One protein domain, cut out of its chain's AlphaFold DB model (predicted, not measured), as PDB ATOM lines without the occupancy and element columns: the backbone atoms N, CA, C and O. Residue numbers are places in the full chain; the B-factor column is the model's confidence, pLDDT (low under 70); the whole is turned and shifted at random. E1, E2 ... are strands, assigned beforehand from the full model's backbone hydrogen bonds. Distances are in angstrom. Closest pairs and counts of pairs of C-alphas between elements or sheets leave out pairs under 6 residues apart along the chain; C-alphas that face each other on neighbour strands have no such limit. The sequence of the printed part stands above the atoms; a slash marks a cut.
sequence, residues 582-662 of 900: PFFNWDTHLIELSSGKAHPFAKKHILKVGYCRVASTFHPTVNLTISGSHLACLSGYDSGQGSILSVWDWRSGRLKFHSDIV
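This is residues 582 to 662 of the 900 residues of an uncharacterized protein of Gymnopilus dilepis (UniProt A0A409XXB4). A twisted sheet of four strands, E3 to E6, has the hairpin E1 and E2 over one face, in a small, only partly face-to-face sandwich with E2 as the nearer strand. A long loop, residues 590 to 605, joins E1 to E2 at one end. The printed part has 81 residues with six named strands, E1 to E6 in chain order, and no named helix: all strand. Both sheets, E3 - E4 - E5 - E6 and E1 - E2, are antiparallel; the whole is compact, radius of gyration of the C-alphas 13.3 A, but elongated, spanning 38 by 23 by 17 A.

E3, residues 620 to 627, E4, residues 630 to 637, E5, residues 644 to 649, and E6, residues 654 to 659, form a meander, each strand the antiparallel neighbour of the one before. N 625 and O 632 of E3 and E4 are 2.9 A apart, N 633 and O 646 of E4 and E5 2.8 A, and N 647 and O 657 of E5 and E6 2.8 A, within hydrogen-bond range. E1, residues 583 to 589, and E2, residues 606 to 613, form a hairpin with N 588 and O 607 at 2.9 A. The two sheets make a sandwich, their best planes 35 degrees apart. The closest C-alphas of E2 and E5, Val 609 and Ser 646, are 6.6 A apart. E1 is apart from E3, E4, E5 and E6.

E3 runs 23.2 A from C-alpha 620 at (132.724, 147.537, 161.787); E4 runs 23.0 A, E2 21.0 A, E1 18.9 A, E5 16.6 A. E6 runs 15.2 A to C-alpha 659 at (135.403, 160.429, 151.579).

The farthest C-alphas, Pro 600 and Thr 617, are 38.7 A apart. The printed part has no cut; E1 to E2 is its long link. Mean pLDDT of the printed part is 71.4, with 29 residues under 70, among them 610 to 621.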
ATOM      1  N   PRO A 582     142.136 141.981 157.188       35.16
ATOM      2  CA  PRO A 582     142.294 143.404 157.492       35.16
ATOM      3  C   PRO A 582     141.512 144.302 156.511       35.16
ATOM      4  O   PRO A 582     141.637 145.524 156.566       35.16
ATOM      5  N   PHE A 583     140.760 143.698 155.586       43.41
ATOM      6  CA  PHE A 583     140.174 144.316 154.410       43.41
ATOM      7  C   PHE A 583     138.767 143.744 154.219       43.41
ATOM      8  O   PHE A 583     138.622 142.552 153.941       43.41
ATOM      9  N   PHE A 584     137.743 144.578 154.379       52.75
ATOM     10  CA  PHE A 584     136.376 144.235 153.994       52.75
ATOM     11  C   PHE A 584     135.979 145.111 152.808       52.75
ATOM     12  O   PHE A 584     136.000 146.336 152.909       52.75
ATOM     13  N   ASN A 585     135.610 144.472 151.699       57.31
ATOM     14  CA  ASN A 585     134.814 145.113 150.661       57.31
ATOM     15  C   ASN A 585     133.352 144.862 151.020       57.31
ATOM     16  O   ASN A 585     132.958 143.707 151.200       57.31
ATOM     17  N   TRP A 586     132.573 145.930 151.163       69.12
ATOM     18  CA  TRP A 586     131.141 145.813 151.399       69.12
ATOM     19  C   TRP A 586     130.421 145.955 150.069       69.12
ATOM     20  O   TRP A 586     130.578 146.956 149.372       69.12
ATOM     21  N   ASP A 587     129.611 144.959 149.743       78.38
ATOM     22  CA  ASP A 587     128.706 145.010 148.609       78.38
ATOM     23  C   ASP A 587     127.309 145.337 149.148       78.38
ATOM     24  O   ASP A 587     126.732 144.584 149.933       78.38
ATOM     25  N   THR A 588     126.767 146.496 148.767       80.00
ATOM     26  CA  THR A 588     125.389 146.863 149.111       80.00
ATOM     27  C   THR A 588     124.459 146.354 148.015       80.00
ATOM     28  O   THR A 588     124.492 146.857 146.889       80.00
ATOM     29  N   HIS A 589     123.635 145.356 148.335       85.00
ATOM     30  CA  HIS A 589     122.660 144.782 147.408       85.00
ATOM     31  C   HIS A 589     121.338 145.557 147.459       85.00
ATOM     32  O   HIS A 589     120.751 145.735 148.525       85.00
ATOM     33  N   LEU A 590     120.845 145.989 146.297       81.50
ATOM     34  CA  LEU A 590     119.548 146.651 146.156       81.50
ATOM     35  C   LEU A 590     118.512 145.625 145.696       81.50
ATOM     36  O   LEU A 590     118.481 145.250 144.520       81.50
ATOM     37  N   ILE A 591     117.669 145.175 146.623       75.38
ATOM     38  CA  ILE A 591     116.636 144.163 146.374       75.38
ATOM     39  C   ILE A 591     115.233 144.709 146.643       75.38
ATOM     40  O   ILE A 591     115.029 145.578 147.491       75.38
ATOM     41  N   GLU A 592     114.258 144.208 145.898       78.19
ATOM     42  CA  GLU A 592     112.844 144.482 146.106       78.19
ATOM     43  C   GLU A 592     112.313 143.618 147.263       78.19
ATOM     44  O   GLU A 592     112.393 142.393 147.224       78.19
ATOM     45  N   LEU A 593     111.744 144.253 148.292       49.41
ATOM     46  CA  LEU A 593     111.272 143.578 149.512       49.41
ATOM     47  C   LEU A 593     110.185 142.522 149.266       49.41
ATOM     48  O   LEU A 593     110.142 141.519 149.972       49.41
ATOM     49  N   SER A 594     109.306 142.740 148.289       49.00
ATOM     50  CA  SER A 594     108.180 141.845 147.988       49.00
ATOM     51  C   SER A 594     108.613 140.553 147.293       49.00
ATOM     52  O   SER A 594     107.988 139.513 147.488       49.00
ATOM     53  N   SER A 595     109.661 140.617 146.470       71.88
ATOM     54  CA  SER A 595     110.057 139.527 145.577       71.88
ATOM     55  C   SER A 595     111.424 138.927 145.908       71.88
ATOM     56  O   SER A 595     111.744 137.842 145.424       71.88
ATOM     57  N   GLY A 596     112.251 139.634 146.684       62.84
ATOM     58  CA  GLY A 596     113.651 139.290 146.933       62.84
ATOM     59  C   GLY A 596     114.556 139.411 145.697       62.84
ATOM     60  O   GLY A 596     115.735 139.073 145.776       62.84
ATOM     61  N   LYS A 597     114.032 139.872 144.551       80.94
ATOM     62  CA  LYS A 597     114.793 140.059 143.305       80.94
ATOM     63  C   LYS A 597     115.515 141.408 143.303       80.94
ATOM     64  O   LYS A 597     115.253 142.266 144.142       80.94
ATOM     65  N   ALA A 598     116.421 141.607 142.345       76.81
ATOM     66  CA  ALA A 598     117.070 142.900 142.122       76.81
ATOM     67  C   ALA A 598     116.027 144.022 141.981       76.81
ATOM     68  O   ALA A 598     115.036 143.867 141.267       76.81
ATOM     69  N   HIS A 599     116.255 145.145 142.663       86.31
ATOM     70  CA  HIS A 599     115.306 146.252 142.694       86.31
ATOM     71  C   HIS A 599     115.084 146.810 141.272       86.31
ATOM     72  O   HIS A 599     116.053 147.231 140.637       86.31
ATOM     73  N   PRO A 600     113.839 146.879 140.759       85.44
ATOM     74  CA  PRO A 600     113.562 147.128 139.335       85.44
ATOM     75  C   PRO A 600     114.037 148.501 138.835       85.44
ATOM     76  O   PRO A 600     114.259 148.694 137.643       85.44
ATOM     77  N   PHE A 601     114.222 149.459 139.748       86.38
ATOM     78  CA  PHE A 601     114.707 150.809 139.439       86.38
ATOM     79  C   PHE A 601     116.229 150.991 139.562       86.38
ATOM     80  O   PHE A 601     116.722 152.087 139.306       86.38
ATOM     81  N   ALA A 602     116.973 149.963 139.975       87.56
ATOM     82  CA  ALA A 602     118.424 150.024 140.121       87.56
ATOM     83  C   ALA A 602     119.114 149.404 138.895       87.56
ATOM     84  O   ALA A 602     119.079 148.190 138.704       87.56
ATOM     85  N   LYS A 603     119.796 150.216 138.074       88.88
ATOM     86  CA  LYS A 603     120.585 149.725 136.923       88.88
ATOM     87  C   LYS A 603     121.754 148.832 137.352       88.88
ATOM     88  O   LYS A 603     122.137 147.930 136.612       88.88
ATOM     89  N   LYS A 604     122.313 149.065 138.547       87.69
ATOM     90  CA  LYS A 604     123.262 148.161 139.211       87.69
ATOM     91  C   LYS A 604     122.645 147.670 140.511       87.69
ATOM     92  O   LYS A 604     122.365 148.460 141.403       87.69
ATOM     93  N   HIS A 605     122.478 146.361 140.619       84.00
ATOM     94  CA  HIS A 605     121.896 145.712 141.792       84.00
ATOM     95  C   HIS A 605     122.908 145.510 142.933       84.00
ATOM     96  O   HIS A 605     122.508 145.148 144.035       84.00
ATOM     97  N   ILE A 606     124.198 145.770 142.682       86.56
ATOM     98  CA  ILE A 606     125.282 145.739 143.672       86.56
ATOM     99  C   ILE A 606     126.068 147.049 143.587       86.56
ATOM    100  O   ILE A 606     126.590 147.401 142.524       86.56
ATOM    101  N   LEU A 607     126.172 147.756 144.712       86.00
ATOM    102  CA  LEU A 607     126.992 148.955 144.872       86.00
ATOM    103  C   LEU A 607     128.208 148.620 145.739       86.00
ATOM    104  O   LEU A 607     128.059 148.258 146.905       86.00
ATOM    105  N   LYS A 608     129.410 148.738 145.167       80.94
ATOM    106  CA  LYS A 608     130.669 148.451 145.868       80.94
ATOM    107  C   LYS A 608     131.060 149.636 146.748       80.94
ATOM    108  O   LYS A 608     131.353 150.708 146.216       80.94
ATOM    109  N   VAL A 609     131.074 149.444 148.064       72.94
ATOM    110  CA  VAL A 609     131.597 150.415 149.036       72.94
ATOM    111  C   VAL A 609     133.111 150.283 149.086       72.94
ATOM    112  O   VAL A 609     133.634 149.173 149.183       72.94
ATOM    113  N   GLY A 610     133.805 151.415 148.964       62.72
ATOM    114  CA  GLY A 610     135.263 151.456 148.942       62.72
ATOM    115  C   GLY A 610     135.914 150.876 150.202       62.72
ATOM    116  O   GLY A 610     135.282 150.623 151.228       62.72
ATOM    117  N   TYR A 611     137.208 150.631 150.066       59.38
ATOM    118  CA  TYR A 611     138.038 149.811 150.938       59.38
ATOM    119  C   TYR A 611     138.264 150.426 152.326       59.38
ATOM    120  O   TYR A 611     138.879 151.480 152.433       59.38
ATOM    121  N   CYS A 612     137.866 149.732 153.398       52.31
ATOM    122  CA  CYS A 612     138.175 150.143 154.773       52.31
ATOM    123  C   CYS A 612     139.318 149.289 155.361       52.31
ATOM    124  O   CYS A 612     139.233 148.057 155.384       52.31
ATOM    125  N   ARG A 613     140.396 149.936 155.839       47.69
ATOM    126  CA  ARG A 613     141.524 149.282 156.539       47.69
ATOM    127  C   ARG A 613     141.160 148.990 157.989       47.69
ATOM    128  O   ARG A 613     140.943 149.927 158.750       47.69
ATOM    129  N   VAL A 614     141.191 147.718 158.380       45.28
ATOM    130  CA  VAL A 614     140.799 147.241 159.715       45.28
ATOM    131  C   VAL A 614     141.987 147.085 160.657       45.28
ATOM    132  O   VAL A 614     142.906 146.311 160.386       45.28
ATOM    133  N   ALA A 615     141.918 147.750 161.814       43.38
ATOM    134  CA  ALA A 615     142.669 147.369 163.010       43.38
ATOM    135  C   ALA A 615     141.877 146.305 163.800       43.38
ATOM    136  O   ALA A 615     140.664 146.403 163.967       43.38
ATOM    137  N   SER A 616     142.561 145.258 164.260       40.56
ATOM    138  CA  SER A 616     142.027 143.908 164.515       40.56
ATOM    139  C   SER A 616     141.068 143.709 165.704       40.56
ATOM    140  O   SER A 616     140.789 142.562 166.050       40.56
ATOM    141  N   THR A 617     140.566 144.764 166.348       42.19
ATOM    142  CA  THR A 617     139.836 144.644 167.628       42.19
ATOM    143  C   THR A 617     138.448 145.281 167.667       42.19
ATOM    144  O   THR A 617     137.771 145.135 168.678       42.19
ATOM    145  N   PHE A 618     137.990 145.955 166.607       50.97
ATOM    146  CA  PHE A 618     136.716 146.690 166.629       50.97
ATOM    147  C   PHE A 618     135.687 146.118 165.647       50.97
ATOM    148  O   PHE A 618     136.039 145.654 164.560       50.97
ATOM    149  N   HIS A 619     134.408 146.150 166.032       52.66
ATOM    150  CA  HIS A 619     133.298 145.778 165.158       52.66
ATOM    151  C   HIS A 619     133.084 146.879 164.105       52.66
ATOM    152  O   HIS A 619     132.941 148.044 164.479       52.66
ATOM    153  N   PRO A 620     133.078 146.557 162.800       60.16
ATOM    154  CA  PRO A 620     132.724 147.537 161.787       60.16
ATOM    155  C   PRO A 620     131.221 147.831 161.872       60.16
ATOM    156  O   PRO A 620     130.402 146.918 161.966       60.16
ATOM    157  N   THR A 621     130.865 149.107 161.817       62.91
ATOM    158  CA  THR A 621     129.487 149.589 161.728       62.91
ATOM    159  C   THR A 621     129.239 150.127 160.327       62.91
ATOM    160  O   THR A 621     130.126 150.725 159.715       62.91
ATOM    161  N   VAL A 622     128.041 149.891 159.797       70.69
ATOM    162  CA  VAL A 622     127.607 150.429 158.507       70.69
ATOM    163  C   VAL A 622     126.250 151.080 158.707       70.69
ATOM    164  O   VAL A 622     125.296 150.418 159.110       70.69
ATOM    165  N   ASN A 623     126.168 152.374 158.421       71.56
ATOM    166  CA  ASN A 623     124.936 153.145 158.452       71.56
ATOM    167  C   ASN A 623     124.536 153.496 157.019       71.56
ATOM    168  O   ASN A 623     125.299 154.141 156.299       71.56
ATOM    169  N   LEU A 624     123.342 153.066 156.608       76.31
ATOM    170  CA  LEU A 624     122.783 153.344 155.287       76.31
ATOM    171  C   LEU A 624     121.643 154.355 155.403       76.31
ATOM    172  O   LEU A 624     120.718 154.161 156.190       76.31
ATOM    173  N   THR A 625     121.675 155.386 154.564       74.00
ATOM    174  CA  THR A 625     120.603 156.380 154.448       74.00
ATOM    175  C   THR A 625     120.254 156.573 152.981       74.00
ATOM    176  O   THR A 625     121.130 156.847 152.165       74.00
ATOM    177  N   ILE A 626     118.972 156.462 152.627       72.38
ATOM    178  CA  ILE A 626     118.479 156.736 151.270       72.38
ATOM    179  C   ILE A 626     117.714 158.059 151.278       72.38
ATOM    180  O   ILE A 626     116.834 158.261 152.112       72.38
ATOM    181  N   SER A 627     118.024 158.942 150.327       71.62
ATOM    182  CA  SER A 627     117.271 160.167 150.055       71.62
ATOM    183  C   SER A 627     117.131 160.372 148.546       71.62
ATOM    184  O   SER A 627     118.115 160.570 147.830       71.62
ATOM    185  N   GLY A 628     115.900 160.286 148.035       87.06
ATOM    186  CA  GLY A 628     115.627 160.370 146.598       87.06
ATOM    187  C   GLY A 628     116.352 159.276 145.801       87.06
ATOM    188  O   GLY A 628     116.213 158.085 146.089       87.06
ATOM    189  N   SER A 629     117.122 159.673 144.786       84.81
ATOM    190  CA  SER A 629     117.990 158.775 144.008       84.81
ATOM    191  C   SER A 629     119.330 158.479 144.685       84.81
ATOM    192  O   SER A 629     120.097 157.687 144.153       84.81
ATOM    193  N   HIS A 630     119.625 159.070 145.846       84.62
ATOM    194  CA  HIS A 630     120.918 158.935 146.508       84.62
ATOM    195  C   HIS A 630     120.869 157.933 147.662       84.62
ATOM    196  O   HIS A 630     119.967 157.964 148.495       84.62
ATOM    197  N   LEU A 631     121.855 157.042 147.711       85.81
ATOM    198  CA  LEU A 631     122.135 156.156 148.835       85.81
ATOM    199  C   LEU A 631     123.476 156.579 149.424       85.81
ATOM    200  O   LEU A 631     124.489 156.501 148.738       85.81
ATOM    201  N   ALA A 632     123.485 156.995 150.682       83.00
ATOM    202  CA  ALA A 632     124.686 157.223 151.465       83.00
ATOM    203  C   ALA A 632     124.979 155.989 152.329       83.00
ATOM    204  O   ALA A 632     124.093 155.486 153.017       83.00
ATOM    205  N   CYS A 633     126.220 155.515 152.305       83.75
ATOM    206  CA  CYS A 633     126.750 154.482 153.186       83.75
ATOM    207  C   CYS A 633     127.921 155.062 153.961       83.75
ATOM    208  O   CYS A 633     128.930 155.423 153.358       83.75
ATOM    209  N   LEU A 634     127.786 155.134 155.280       79.56
ATOM    210  CA  LEU A 634     128.893 155.403 156.179       79.56
ATOM    211  C   LEU A 634     129.346 154.084 156.796       79.56
ATOM    212  O   LEU A 634     128.621 153.509 157.607       79.56
ATOM    213  N   SER A 635     130.535 153.618 156.440       76.62
ATOM    214  CA  SER A 635     131.174 152.458 157.058       76.62
ATOM    215  C   SER A 635     132.296 152.924 157.984       76.62
ATOM    216  O   SER A 635     133.118 153.726 157.579       76.62
ATOM    217  N   GLY A 636     132.353 152.482 159.239       71.56
ATOM    218  CA  GLY A 636     133.348 152.974 160.204       71.56
ATOM    219  C   GLY A 636     133.416 152.167 161.499       71.56
ATOM    220  O   GLY A 636     132.748 151.145 161.633       71.56
ATOM    221  N   TYR A 637     134.218 152.614 162.468       70.81
ATOM    222  CA  TYR A 637     134.367 151.964 163.782       70.81
ATOM    223  C   TYR A 637     133.691 152.780 164.879       70.81
ATOM    224  O   TYR A 637     133.647 154.007 164.791       70.81
ATOM    225  N   ASP A 638     133.302 152.125 165.974       47.97
ATOM    226  CA  ASP A 638     132.783 152.793 167.180       47.97
ATOM    227  C   ASP A 638     133.770 153.817 167.785       47.97
ATOM    228  O   ASP A 638     133.367 154.737 168.493       47.97
ATOM    229  N   SER A 639     135.071 153.705 167.482       47.81
ATOM    230  CA  SER A 639     136.112 154.658 167.903       47.81
ATOM    231  C   SER A 639     136.264 155.880 166.979       47.81
ATOM    232  O   SER A 639     137.026 156.800 167.283       47.81
ATOM    233  N   GLY A 640     135.557 155.914 165.844       49.09
ATOM    234  CA  GLY A 640     135.523 157.035 164.902       49.09
ATOM    235  C   GLY A 640     136.766 157.235 164.019       49.09
ATOM    236  O   GLY A 640     136.765 158.160 163.209       49.09
ATOM    237  N   GLN A 641     137.817 156.412 164.122       48.97
ATOM    238  CA  GLN A 641     139.002 156.503 163.245       48.97
ATOM    239  C   GLN A 641     138.830 155.671 161.966       48.97
ATOM    240  O   GLN A 641     138.820 154.455 162.053       48.97
ATOM    241  N   GLY A 642     138.767 156.297 160.783       59.19
ATOM    242  CA  GLY A 642     138.736 155.592 159.486       59.19
ATOM    243  C   GLY A 642     137.332 155.252 158.969       59.19
ATOM    244  O   GLY A 642     137.124 154.158 158.449       59.19
ATOM    245  N   SER A 643     136.371 156.165 159.151       69.12
ATOM    246  CA  SER A 643     134.999 155.981 158.660       69.12
ATOM    247  C   SER A 643     134.843 156.532 157.246       69.12
ATOM    248  O   SER A 643     135.064 157.713 157.027       69.12
ATOM    249  N   ILE A 644     134.406 155.706 156.309       78.06
ATOM    250  CA  ILE A 644     134.264 156.026 154.898       78.06
ATOM    251  C   ILE A 644     132.802 156.340 154.594       78.06
ATOM    252  O   ILE A 644     131.934 155.479 154.739       78.06
ATOM    253  N   LEU A 645     132.525 157.555 154.124       85.12
ATOM    254  CA  LEU A 645     131.246 157.914 153.526       85.12
ATOM    255  C   LEU A 645     131.328 157.730 152.019       85.12
ATOM    256  O   LEU A 645     132.124 158.366 151.337       85.12
ATOM    257  N   SER A 646     130.450 156.900 151.486       85.81
ATOM    258  CA  SER A 646     130.247 156.754 150.052       85.81
ATOM    259  C   SER A 646     128.798 157.085 149.721       85.81
ATOM    260  O   SER A 646     127.888 156.601 150.390       85.81
ATOM    261  N   VAL A 647     128.565 157.910 148.705       87.19
ATOM    262  CA  VAL A 647     127.219 158.238 148.221       87.19
ATOM    263  C   VAL A 647     127.109 157.801 146.771       87.19
ATOM    264  O   VAL A 647     127.903 158.222 145.934       87.19
ATOM    265  N   TRP A 648     126.113 156.982 146.453       91.75
ATOM    266  CA  TRP A 648     125.770 156.594 145.086       91.75
ATOM    267  C   TRP A 648     124.464 157.236 144.680       91.75
ATOM    268  O   TRP A 648     123.563 157.389 145.497       91.75
ATOM    269  N   ASP A 649     124.319 157.490 143.389       91.50
ATOM    270  CA  ASP A 649     123.001 157.454 142.779       91.50
ATOM    271  C   ASP A 649     122.618 155.977 142.596       91.50
ATOM    272  O   ASP A 649     123.146 155.287 141.719       91.50
ATOM    273  N   TRP A 650     121.743 155.463 143.461       88.38
ATOM    274  CA  TRP A 650     121.414 154.037 143.515       88.38
ATOM    275  C   TRP A 650     120.605 153.573 142.296       88.38
ATOM    276  O   TRP A 650     120.625 152.388 141.963       88.38
ATOM    277  N   ARG A 651     119.937 154.494 141.584       88.38
ATOM    278  CA  ARG A 651     119.194 154.170 140.359       88.38
ATOM    279  C   ARG A 651     120.131 153.956 139.181       88.38
ATOM    280  O   ARG A 651     119.946 153.012 138.416       88.38
ATOM    281  N   SER A 652     121.150 154.801 139.025       93.00
ATOM    282  CA  SER A 652     122.138 154.653 137.946       93.00
ATOM    283  C   SER A 652     123.303 153.723 138.305       93.00
ATOM    284  O   SER A 652     123.955 153.176 137.414       93.00
ATOM    285  N   GLY A 653     123.569 153.530 139.597       86.62
ATOM    286  CA  GLY A 653     124.734 152.811 140.102       86.62
ATOM    287  C   GLY A 653     126.050 153.582 139.958       86.62
ATOM    288  O   GLY A 653     127.122 152.966 139.993       86.62
ATOM    289  N   ARG A 654     125.995 154.905 139.740       88.94
ATOM    290  CA  ARG A 654     127.177 155.779 139.705       88.94
ATOM    291  C   ARG A 654     127.526 156.228 141.129       88.94
ATOM    292  O   ARG A 654     126.664 156.734 141.848       88.94
ATOM    293  N   LEU A 655     128.784 156.047 141.531       86.75
ATOM    294  CA  LEU A 655     129.326 156.620 142.767       86.75
ATOM    295  C   LEU A 655     129.424 158.138 142.571       86.75
ATOM    296  O   LEU A 655     130.083 158.596 141.644       86.75
ATOM    297  N   LYS A 656     128.713 158.899 143.397       87.12
ATOM    298  CA  LYS A 656     128.667 160.365 143.347       87.12
ATOM    299  C   LYS A 656     129.685 160.998 144.291       87.12
ATOM    300  O   LYS A 656     130.174 162.080 144.000       87.12
ATOM    301  N   PHE A 657     129.999 160.333 145.403       82.25
ATOM    302  CA  PHE A 657     130.905 160.854 146.423       82.25
ATOM    303  C   PHE A 657     131.587 159.727 147.205       82.25
ATOM    304  O   PHE A 657     130.964 158.696 147.460       82.25
ATOM    305  N   HIS A 658     132.840 159.935 147.608       81.19
ATOM    306  CA  HIS A 658     133.613 159.030 148.459       81.19
ATOM    307  C   HIS A 658     134.593 159.847 149.310       81.19
ATOM    308  O   HIS A 658     135.357 160.636 148.759       81.19
ATOM    309  N   SER A 659     134.556 159.692 150.633       76.62
ATOM    310  CA  SER A 659     135.403 160.429 151.579       76.62
ATOM    311  C   SER A 659     135.722 159.581 152.805       76.62
ATOM    312  O   SER A 659     134.857 158.856 153.288       76.62
ATOM    313  N   ASP A 660     136.927 159.738 153.351       59.69
ATOM    314  CA  ASP A 660     137.408 159.043 154.552       59.69
ATOM    315  C   ASP A 660     136.939 159.676 155.880       59.69
ATOM    316  O   ASP A 660     137.411 159.273 156.949       59.69
ATOM    317  N   ILE A 661     136.028 160.667 155.853       53.38
ATOM    318  CA  ILE A 661     135.436 161.270 157.062       53.38
ATOM    319  C   ILE A 661     133.981 161.776 156.803       53.38
ATOM    320  O   ILE A 661     133.776 162.542 155.860       53.38
ATOM    321  N   VAL A 662     133.024 161.414 157.702       48.28
ATOM    322  CA  VAL A 662     131.757 162.125 158.129       48.28
ATOM    323  C   VAL A 662     130.332 161.579 157.772       48.28
ATOM    324  O   VAL A 662     130.135 160.921 156.765       48.28
TER     325      VAL A 662